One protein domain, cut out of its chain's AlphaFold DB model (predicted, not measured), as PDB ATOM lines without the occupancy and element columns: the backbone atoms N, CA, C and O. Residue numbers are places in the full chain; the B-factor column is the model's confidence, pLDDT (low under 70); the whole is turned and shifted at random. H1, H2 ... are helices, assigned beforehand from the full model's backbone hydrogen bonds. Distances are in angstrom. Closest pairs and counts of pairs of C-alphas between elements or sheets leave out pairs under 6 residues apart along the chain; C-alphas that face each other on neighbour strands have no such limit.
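What this domain is: This is residues 16 to 90 of the 199 residues of an uncharacterized protein of Candidatus Micrarchaeota archaeon (UniProt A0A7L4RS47). Helices H2 and H3 meet near their ends as an L; short H4 and H5 pack crosswise on H3 as a small head, and H2, with H1 beyond it, is an arm. Printed are 75 residues with five named helices, H1 to H5, and no named strand: all helix. It is only just loose, close to extended: radius of gyration of the C-alphas 16.7 A, spans 49 by 23 by 19 A.

Where its parts are: H1 is residues 16 to 19, from C-alpha 16 at (24.750, 34.161, -1.535). H2 is 25 to 38, 20.4 A; H3 40 to 58, 26.4 A; H4 63 to 70; H5 74 to 83, ending at C-alpha (12.920, 33.980, -26.910).

How they stand to each other: H1 touches no helix. H2 and H3 are close but not clearly touching, closest C-alphas Glu 36 and Val 42, 6.6 A. H3 touches H4 with residues 52 to 56 alone, closest C-alphas Met 55 and Ile 66, 7.0 A, and H5 with 45 to 53 alone, Ala 49 and Ala 80, 6.0 A. Every O i to N i+4 pair is within hydrogen-bond range in H2 to H5; H1 is too short.

The domain as a whole: The printed part has no cut. Residues 16 to 24 have pLDDT under 70.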
ATOM      1  N   ALA A  16      24.755  33.913  -0.087       52.06
ATOM      2  CA  ALA A  16      24.750  34.161  -1.535       52.06
ATOM      3  C   ALA A  16      24.470  35.632  -1.914       52.06
ATOM      4  O   ALA A  16      24.886  36.076  -2.980       52.06
ATOM      5  N   LYS A  17      23.810  36.411  -1.042       50.19
ATOM      6  CA  LYS A  17      23.520  37.837  -1.291       50.19
ATOM      7  C   LYS A  17      24.713  38.766  -1.047       50.19
ATOM      8  O   LYS A  17      24.712  39.878  -1.561       50.19
ATOM      9  N   SER A  18      25.722  38.329  -0.298       49.09
ATOM     10  CA  SER A  18      26.849  39.189   0.089       49.09
ATOM     11  C   SER A  18      28.008  39.145  -0.912       49.09
ATOM     12  O   SER A  18      28.789  40.088  -0.987       49.09
ATOM     13  N   ARG A  19      28.127  38.072  -1.710       48.16
ATOM     14  CA  ARG A  19      29.191  37.933  -2.727       48.16
ATOM     15  C   ARG A  19      28.893  38.653  -4.045       48.16
ATOM     16  O   ARG A  19      29.831  39.009  -4.746       48.16
ATOM     17  N   SER A  20      27.628  38.941  -4.360       50.22
ATOM     18  CA  SER A  20      27.261  39.670  -5.586       50.22
ATOM     19  C   SER A  20      27.570  41.171  -5.534       50.22
ATOM     20  O   SER A  20      27.369  41.857  -6.526       50.22
ATOM     21  N   VAL A  21      28.026  41.695  -4.390       53.00
ATOM     22  CA  VAL A  21      28.313  43.129  -4.202       53.00
ATOM     23  C   VAL A  21      29.756  43.488  -4.599       53.00
ATOM     24  O   VAL A  21      30.073  44.664  -4.722       53.00
ATOM     25  N   ARG A  22      30.638  42.501  -4.836       51.75
ATOM     26  CA  ARG A  22      32.069  42.747  -5.125       51.75
ATOM     27  C   ARG A  22      32.550  42.396  -6.530       51.75
ATOM     28  O   ARG A  22      33.667  42.761  -6.866       51.75
ATOM     29  N   LEU A  23      31.736  41.718  -7.335       54.91
ATOM     30  CA  LEU A  23      32.039  41.518  -8.750       54.91
ATOM     31  C   LEU A  23      31.551  42.766  -9.484       54.91
ATOM     32  O   LEU A  23      30.372  43.113  -9.382       54.91
ATOM     33  N   GLY A  24      32.450  43.467 -10.176       63.34
ATOM     34  CA  GLY A  24      32.067  44.598 -11.019       63.34
ATOM     35  C   GLY A  24      30.938  44.189 -11.971       63.34
ATOM     36  O   GLY A  24      30.818  43.020 -12.346       63.34
ATOM     37  N   SER A  25      30.095  45.138 -12.373       70.75
ATOM     38  CA  SER A  25      28.927  44.888 -13.235       70.75
ATOM     39  C   SER A  25      29.246  44.061 -14.493       70.75
ATOM     40  O   SER A  25      28.382  43.325 -14.969       70.75
ATOM     41  N   ASN A  26      30.482  44.126 -14.995       75.31
ATOM     42  CA  ASN A  26      30.961  43.342 -16.133       75.31
ATOM     43  C   ASN A  26      31.290  41.881 -15.786       75.31
ATOM     44  O   ASN A  26      30.946  40.981 -16.544       75.31
ATOM     45  N   GLU A  27      31.895  41.617 -14.632       74.12
ATOM     46  CA  GLU A  27      32.280  40.260 -14.227       74.12
ATOM     47  C   GLU A  27      31.050  39.426 -13.838       74.12
ATOM     48  O   GLU A  27      30.947  38.249 -14.178       74.12
ATOM     49  N   ALA A  28      30.041  40.063 -13.233       75.56
ATOM     50  CA  ALA A  28      28.744  39.435 -12.995       75.56
ATOM     51  C   ALA A  28      27.995  39.097 -14.302       75.56
ATOM     52  O   ALA A  28      27.297  38.082 -14.359       75.56
ATOM     53  N   ARG A  29      28.142  39.917 -15.356       76.88
ATOM     54  CA  ARG A  29      27.589  39.626 -16.694       76.88
ATOM     55  C   ARG A  29      28.300  38.441 -17.339       76.88
ATOM     56  O   ARG A  29      27.620  37.510 -17.755       76.88
ATOM     57  N   LEU A  30      29.633  38.428 -17.319       79.75
ATOM     58  CA  LEU A  30      30.438  37.327 -17.858       79.75
ATOM     59  C   LEU A  30      30.143  36.001 -17.150       79.75
ATOM     60  O   LEU A  30      29.883  34.997 -17.804       79.75
ATOM     61  N   MET A  31      30.092  35.990 -15.816       77.75
ATOM     62  CA  MET A  31      29.753  34.781 -15.055       77.75
ATOM     63  C   MET A  31      28.336  34.284 -15.349       77.75
ATOM     64  O   MET A  31      28.103  33.076 -15.401       77.75
ATOM     65  N   LYS A  32      27.384  35.200 -15.571       78.62
ATOM     66  CA  LYS A  32      26.028  34.836 -15.981       78.62
ATOM     67  C   LYS A  32      26.020  34.222 -17.383       78.62
ATOM     68  O   LYS A  32      25.419  33.170 -17.549       78.62
ATOM     69  N   GLU A  33      26.711  34.822 -18.349       77.81
ATOM     70  CA  GLU A  33      26.818  34.295 -19.717       77.81
ATOM     71  C   GLU A  33      27.482  32.914 -19.751       77.81
ATOM     72  O   GLU A  33      26.966  31.993 -20.387       77.81
ATOM     73  N   ILE A  34      28.571  32.728 -18.999       77.94
ATOM     74  CA  ILE A  34      29.259  31.435 -18.882       77.94
ATOM     75  C   ILE A  34      28.324  30.394 -18.257       77.94
ATOM     76  O   ILE A  34      28.198  29.283 -18.778       77.94
ATOM     77  N   HIS A  35      27.618  30.745 -17.181       77.00
ATOM     78  CA  HIS A  35      26.698  29.819 -16.525       77.00
ATOM     79  C   HIS A  35      25.494  29.457 -17.413       77.00
ATOM     80  O   HIS A  35      25.066  28.301 -17.461       77.00
ATOM     81  N   GLU A  36      24.967  30.429 -18.151       74.81
ATOM     82  CA  GLU A  36      23.857  30.243 -19.083       74.81
ATOM     83  C   GLU A  36      24.296  29.394 -20.291       74.81
ATOM     84  O   GLU A  36      23.529  28.557 -20.759       74.81
ATOM     85  N   SER A  37      25.562  29.495 -20.716       71.31
ATOM     86  CA  SER A  37      26.139  28.656 -21.780       71.31
ATOM     87  C   SER A  37      26.436  27.208 -21.364       71.31
ATOM     88  O   SER A  37      26.462  26.321 -22.215       71.31
ATOM     89  N   THR A  38      26.628  26.945 -20.069       77.44
ATOM     90  CA  THR A  38      27.027  25.620 -19.555       77.44
ATOM     91  C   THR A  38      25.859  24.781 -19.046       77.44
ATOM     92  O   THR A  38      26.006  23.572 -18.860       77.44
ATOM     93  N   HIS A  39      24.673  25.367 -18.858       79.12
ATOM     94  CA  HIS A  39      23.507  24.589 -18.454       79.12
ATOM     95  C   HIS A  39      23.004  23.698 -19.605       79.12
ATOM     96  O   HIS A  39      22.617  24.216 -20.658       79.12
ATOM     97  N   PRO A  40      22.892  22.368 -19.408       81.81
ATOM     98  CA  PRO A  40      22.518  21.439 -20.478       81.81
ATOM     99  C   PRO A  40      21.132  21.740 -21.066       81.81
ATOM    100  O   PRO A  40      20.906  21.560 -22.262       81.81
ATOM    101  N   ASP A  41      20.210  22.256 -20.253       84.12
ATOM    102  CA  ASP A  41      18.874  22.643 -20.709       84.12
ATOM    103  C   ASP A  41      18.887  23.881 -21.611       84.12
ATOM    104  O   ASP A  41      18.074  23.980 -22.532       84.12
ATOM    105  N   VAL A  42      19.804  24.823 -21.375       80.38
ATOM    106  CA  VAL A  42      19.937  26.026 -22.207       80.38
ATOM    107  C   VAL A  42      20.536  25.653 -23.558       80.38
ATOM    108  O   VAL A  42      20.001  26.061 -24.588       80.38
ATOM    109  N   VAL A  43      21.557  24.790 -23.567       84.19
ATOM    110  CA  VAL A  43      22.160  24.264 -24.802       84.19
ATOM    111  C   VAL A  43      21.114  23.542 -25.655       84.19
ATOM    112  O   VAL A  43      20.975  23.845 -26.839       84.19
ATOM    113  N   LYS A  44      20.301  22.660 -25.054       87.94
ATOM    114  CA  LYS A  44      19.208  21.969 -25.764       87.94
ATOM    115  C   LYS A  44      18.181  22.942 -26.347       87.94
ATOM    116  O   LYS A  44      17.728  22.751 -27.473       87.94
ATOM    117  N   ARG A  45      17.812  23.993 -25.606       86.75
ATOM    118  CA  ARG A  45      16.871  25.020 -26.090       86.75
ATOM    119  C   ARG A  45      17.446  25.837 -27.239       86.75
ATOM    120  O   ARG A  45      16.711  26.120 -28.178       86.75
ATOM    121  N   LYS A  46      18.733  26.185 -27.178       88.81
ATOM    122  CA  LYS A  46      19.421  26.909 -28.251       88.81
ATOM    123  C   LYS A  46      19.499  26.064 -29.522       88.81
ATOM    124  O   LYS A  46      19.048  26.512 -30.563       88.81
ATOM    125  N   GLN A  47      19.908  24.801 -29.409       92.75
ATOM    126  CA  GLN A  47      19.905  23.868 -30.543       92.75
ATOM    127  C   GLN A  47      18.507  23.677 -31.149       92.75
ATOM    128  O   GLN A  47      18.364  23.579 -32.365       92.75
ATOM    129  N   ALA A  48      17.461  23.625 -30.316       91.69
ATOM    130  CA  ALA A  48      16.087  23.573 -30.806       91.69
ATOM    131  C   ALA A  48      15.709  24.853 -31.568       91.69
ATOM    132  O   ALA A  48      15.065  24.770 -32.608       91.69
ATOM    133  N   ALA A  49      16.129  26.022 -31.085       92.69
ATOM    134  CA  ALA A  49      15.879  27.292 -31.755       92.69
ATOM    135  C   ALA A  49      16.618  27.417 -33.088       92.69
ATOM    136  O   ALA A  49      16.001  27.832 -34.064       92.69
ATOM    137  N   ASP A  50      17.876  26.984 -33.153       94.62
ATOM    138  CA  ASP A  50      18.656  26.973 -34.395       94.62
ATOM    139  C   ASP A  50      17.992  26.062 -35.443       94.62
ATOM    140  O   ASP A  50      17.829  26.445 -36.600       94.62
ATOM    141  N   LYS A  51      17.493  24.889 -35.023       96.00
ATOM    142  CA  LYS A  51      16.707  23.996 -35.892       96.00
ATOM    143  C   LYS A  51      15.392  24.625 -36.355       96.00
ATOM    144  O   LYS A  51      15.017  24.456 -37.513       96.00
ATOM    145  N   ILE A  52      14.683  25.327 -35.467       95.81
ATOM    146  CA  ILE A  52      13.454  26.054 -35.823       95.81
ATOM    147  C   ILE A  52      13.773  27.142 -36.853       95.81
ATOM    148  O   ILE A  52      13.048  27.258 -37.837       95.81
ATOM    149  N   ALA A  53      14.852  27.905 -36.660       94.69
ATOM    150  CA  ALA A  53      15.269  28.958 -37.579       94.69
ATOM    151  C   ALA A  53      15.597  28.400 -38.972       94.69
ATOM    152  O   ALA A  53      15.105  28.935 -39.964       94.69
ATOM    153  N   ASP A  54      16.346  27.297 -39.046       96.31
ATOM    154  CA  ASP A  54      16.684  26.650 -40.317       96.31
ATOM    155  C   ASP A  54      15.438  26.133 -41.058       96.31
ATOM    156  O   ASP A  54      15.242  26.397 -42.246       96.31
ATOM    157  N   MET A  55      14.521  25.460 -40.357       95.81
ATOM    158  CA  MET A  55      13.267  25.005 -40.974       95.81
ATOM    159  C   MET A  55      12.378  26.164 -41.428       95.81
ATOM    160  O   MET A  55      11.726  26.076 -42.469       95.81
ATOM    161  N   TYR A  56      12.352  27.253 -40.664       94.00
ATOM    162  CA  TYR A  56      11.486  28.387 -40.948       94.00
ATOM    163  C   TYR A  56      11.996  29.249 -42.108       94.00
ATOM    164  O   TYR A  56      11.231  29.549 -43.024       94.00
ATOM    165  N   TYR A  57      13.277  29.632 -42.091       90.88
ATOM    166  CA  TYR A  57      13.854  30.527 -43.098       90.88
ATOM    167  C   TYR A  57      14.436  29.777 -44.289       90.88
ATOM    168  O   TYR A  57      14.112  30.120 -45.422       90.88
ATOM    169  N   SER A  58      15.255  28.748 -44.055       90.88
ATOM    170  CA  SER A  58      15.932  28.032 -45.141       90.88
ATOM    171  C   SER A  58      14.961  27.137 -45.907       90.88
ATOM    172  O   SER A  58      14.995  27.084 -47.132       90.88
ATOM    173  N   LYS A  59      14.075  26.433 -45.187       92.00
ATOM    174  CA  LYS A  59      13.133  25.473 -45.793       92.00
ATOM    175  C   LYS A  59      11.737  26.049 -46.039       92.00
ATOM    176  O   LYS A  59      10.912  25.377 -46.652       92.00
ATOM    177  N   GLY A  60      11.454  27.259 -45.553       89.25
ATOM    178  CA  GLY A  60      10.152  27.910 -45.723       89.25
ATOM    179  C   GLY A  60       8.981  27.142 -45.095       89.25
ATOM    180  O   GLY A  60       7.850  27.264 -45.569       89.25
ATOM    181  N   MET A  61       9.231  26.320 -44.070       92.81
ATOM    182  CA  MET A  61       8.188  25.510 -43.440       92.81
ATOM    183  C   MET A  61       7.213  26.370 -42.631       92.81
ATOM    184  O   MET A  61       7.582  27.371 -42.011       92.81
ATOM    185  N   THR A  62       5.949  25.949 -42.589       90.50
ATOM    186  CA  THR A  62       4.944  26.577 -41.723       90.50
ATOM    187  C   THR A  62       5.131  26.144 -40.266       90.50
ATOM    188  O   THR A  62       5.719  25.100 -39.983       90.50
ATOM    189  N   LEU A  63       4.592  26.917 -39.316       91.88
ATOM    190  CA  LEU A  63       4.659  26.556 -37.891       91.88
ATOM    191  C   LEU A  63       4.066  25.166 -37.626       91.88
ATOM    192  O   LEU A  63       4.666  24.381 -36.906       91.88
ATOM    193  N   GLU A  64       2.955  24.825 -38.280       91.62
ATOM    194  CA  GLU A  64       2.307  23.514 -38.149       91.62
ATOM    195  C   GLU A  64       3.182  22.358 -38.657       91.62
ATOM    196  O   GLU A  64       3.154  21.261 -38.099       91.62
ATOM    197  N   GLN A  65       3.968  22.586 -39.714       93.69
ATOM    198  CA  GLN A  65       4.929  21.596 -40.208       93.69
ATOM    199  C   GLN A  65       6.077  21.413 -39.211       93.69
ATOM    200  O   GLN A  65       6.411  20.282 -38.864       93.69
ATOM    201  N   ILE A  66       6.613  22.518 -38.686       95.81
ATOM    202  CA  ILE A  66       7.675  22.508 -37.669       95.81
ATOM    203  C   ILE A  66       7.208  21.796 -36.389       95.81
ATOM    204  O   ILE A  66       7.973  21.050 -35.780       95.81
ATOM    205  N   GLU A  67       5.952  21.989 -35.987       95.75
ATOM    206  CA  GLU A  67       5.345  21.314 -34.834       95.75
ATOM    207  C   GLU A  67       5.354  19.791 -34.982       95.75
ATOM    208  O   GLU A  67       5.741  19.082 -34.050       95.75
ATOM    209  N   LYS A  68       4.965  19.289 -36.161       95.88
ATOM    210  CA  LYS A  68       4.956  17.850 -36.460       95.88
ATOM    211  C   LYS A  68       6.369  17.277 -36.486       95.88
ATOM    212  O   LYS A  68       6.602  16.229 -35.887       95.88
ATOM    213  N   GLU A  69       7.300  17.991 -37.112       96.75
ATOM    214  CA  GLU A  69       8.687  17.547 -37.268       96.75
ATOM    215  C   GLU A  69       9.426  17.487 -35.921       96.75
ATOM    216  O   GLU A  69      10.103  16.509 -35.605       96.75
ATOM    217  N   LEU A  70       9.253  18.509 -35.076       95.44
ATOM    218  CA  LEU A  70       9.913  18.595 -33.769       95.44
ATOM    219  C   LEU A  70       9.122  17.947 -32.628       95.44
ATOM    220  O   LEU A  70       9.624  17.890 -31.504       95.44
ATOM    221  N   LYS A  71       7.896  17.476 -32.887       96.62
ATOM    222  CA  LYS A  71       6.949  16.991 -31.865       96.62
ATOM    223  C   LYS A  71       6.744  18.013 -30.737       96.62
ATOM    224  O   LYS A  71       6.654  17.664 -29.560       96.62
ATOM    225  N   MET A  72       6.692  19.292 -31.102       94.94
ATOM    226  CA  MET A  72       6.493  20.413 -30.183       94.94
ATOM    227  C   MET A  72       5.128  21.046 -30.426       94.94
ATOM    228  O   MET A  72       4.652  21.102 -31.552       94.94
ATOM    229  N   SER A  73       4.505  21.574 -29.373       95.69
ATOM    230  CA  SER A  73       3.261  22.341 -29.528       95.69
ATOM    231  C   SER A  73       3.515  23.709 -30.173       95.69
ATOM    232  O   SER A  73       4.545  24.337 -29.907       95.69
ATOM    233  N   SER A  74       2.527  24.248 -30.899       92.19
ATOM    234  CA  SER A  74       2.584  25.607 -31.475       92.19
ATOM    235  C   SER A  74       3.032  26.672 -30.481       92.19
ATOM    236  O   SER A  74       3.854  27.543 -30.775       92.19
ATOM    237  N   ARG A  75       2.536  26.577 -29.243       94.25
ATOM    238  CA  ARG A  75       2.887  27.511 -28.172       94.25
ATOM    239  C   ARG A  75       4.371  27.441 -27.816       94.25
ATOM    240  O   ARG A  75       4.973  28.483 -27.560       94.25
ATOM    241  N   GLN A  76       4.955  26.243 -27.778       94.44
ATOM    242  CA  GLN A  76       6.382  26.066 -27.502       94.44
ATOM    243  C   GLN A  76       7.239  26.589 -28.654       94.44
ATOM    244  O   GLN A  76       8.206  27.297 -28.381       94.44
ATOM    245  N   VAL A  77       6.856  26.321 -29.907       95.12
ATOM    246  CA  VAL A  77       7.561  26.838 -31.093       95.12
ATOM    247  C   VAL A  77       7.542  28.367 -31.103       95.12
ATOM    248  O   VAL A  77       8.599  28.992 -31.138       95.12
ATOM    249  N   ARG A  78       6.367  28.993 -30.939       93.31
ATOM    250  CA  ARG A  78       6.244  30.463 -30.859       93.31
ATOM    251  C   ARG A  78       7.053  31.054 -29.710       93.31
ATOM    252  O   ARG A  78       7.690  32.091 -29.867       93.31
ATOM    253  N   ARG A  79       7.036  30.403 -28.542       92.94
ATOM    254  CA  ARG A  79       7.825  30.852 -27.390       92.94
ATOM    255  C   ARG A  79       9.319  30.765 -27.678       92.94
ATOM    256  O   ARG A  79      10.030  31.694 -27.311       92.94
ATOM    257  N   ALA A  80       9.781  29.693 -28.319       93.62
ATOM    258  CA  ALA A  80      11.172  29.560 -28.736       93.62
ATOM    259  C   ALA A  80      11.541  30.680 -29.717       93.62
ATOM    260  O   ALA A  80      12.445  31.450 -29.417       93.62
ATOM    261  N   MET A  81      10.767  30.876 -30.790       93.94
ATOM    262  CA  MET A  81      11.000  31.966 -31.748       93.94
ATOM    263  C   MET A  81      11.097  33.336 -31.069       93.94
ATOM    264  O   MET A  81      12.067  34.056 -31.282       93.94
ATOM    265  N   ASN A  82      10.162  33.658 -30.171       93.62
ATOM    266  CA  ASN A  82      10.172  34.929 -29.443       93.62
ATOM    267  C   ASN A  82      11.371  35.064 -28.495       93.62
ATOM    268  O   ASN A  82      11.901  36.157 -28.333       93.62
ATOM    269  N   THR A  83      11.787  33.970 -27.851       90.88
ATOM    270  CA  THR A  83      12.920  33.980 -26.910       90.88
ATOM    271  C   THR A  83      14.237  34.254 -27.633       90.88
ATOM    272  O   THR A  83      15.102  34.924 -27.079       90.88
ATOM    273  N   PHE A  84      14.372  33.774 -28.870       90.00
ATOM    274  CA  PHE A  84      15.571  33.944 -29.693       90.00
ATOM    275  C   PHE A  84      15.454  35.088 -30.713       90.00
ATOM    276  O   PHE A  84      16.331  35.242 -31.555       90.00
ATOM    277  N   GLY A  85      14.398  35.906 -30.637       92.44
ATOM    278  CA  GLY A  85      14.236  37.089 -31.485       92.44
ATOM    279  C   GLY A  85      13.986  36.788 -32.966       92.44
ATOM    280  O   GLY A  85      14.269  37.636 -33.805       92.44
ATOM    281  N   LEU A  86      13.461  35.605 -33.300       89.44
ATOM    282  CA  LEU A  86      13.137  35.241 -34.680       89.44
ATOM    283  C   LEU A  86      11.833  35.945 -35.106       89.44
ATOM    284  O   LEU A  86      10.785  35.675 -34.501       89.44
ATOM    285  N   PRO A  87      11.852  36.841 -36.113       88.25
ATOM    286  CA  PRO A  87      10.652  37.539 -36.551       88.25
ATOM    287  C   PRO A  87       9.620  36.567 -37.130       88.25
ATOM    288  O   PRO A  87       9.912  35.746 -38.000       88.25
ATOM    289  N   GLN A  88       8.384  36.677 -36.649       88.50
ATOM    290  CA  GLN A  88       7.261  35.901 -37.166       88.50
ATOM    291  C   GLN A  88       6.725  36.559 -38.438       88.50
ATOM    292  O   GLN A  88       6.487  37.768 -38.444       88.50
ATOM    293  N   LYS A  89       6.483  35.761 -39.484       83.94
ATOM    294  CA  LYS A  89       5.768  36.221 -40.678       83.94
ATOM    295  C   LYS A  89       4.408  36.786 -40.287       83.94
ATOM    296  O   LYS A  89       3.683  36.206 -39.467       83.94
ATOM    297  N   THR A  90       4.050  37.907 -40.893       81.56
ATOM    298  CA  THR A  90       2.742  38.529 -40.677       81.56
ATOM    299  C   THR A  90       1.631  37.680 -41.300       81.56
ATOM    300  O   THR A  90       1.858  36.906 -42.234       81.56
TER     301      THR A  90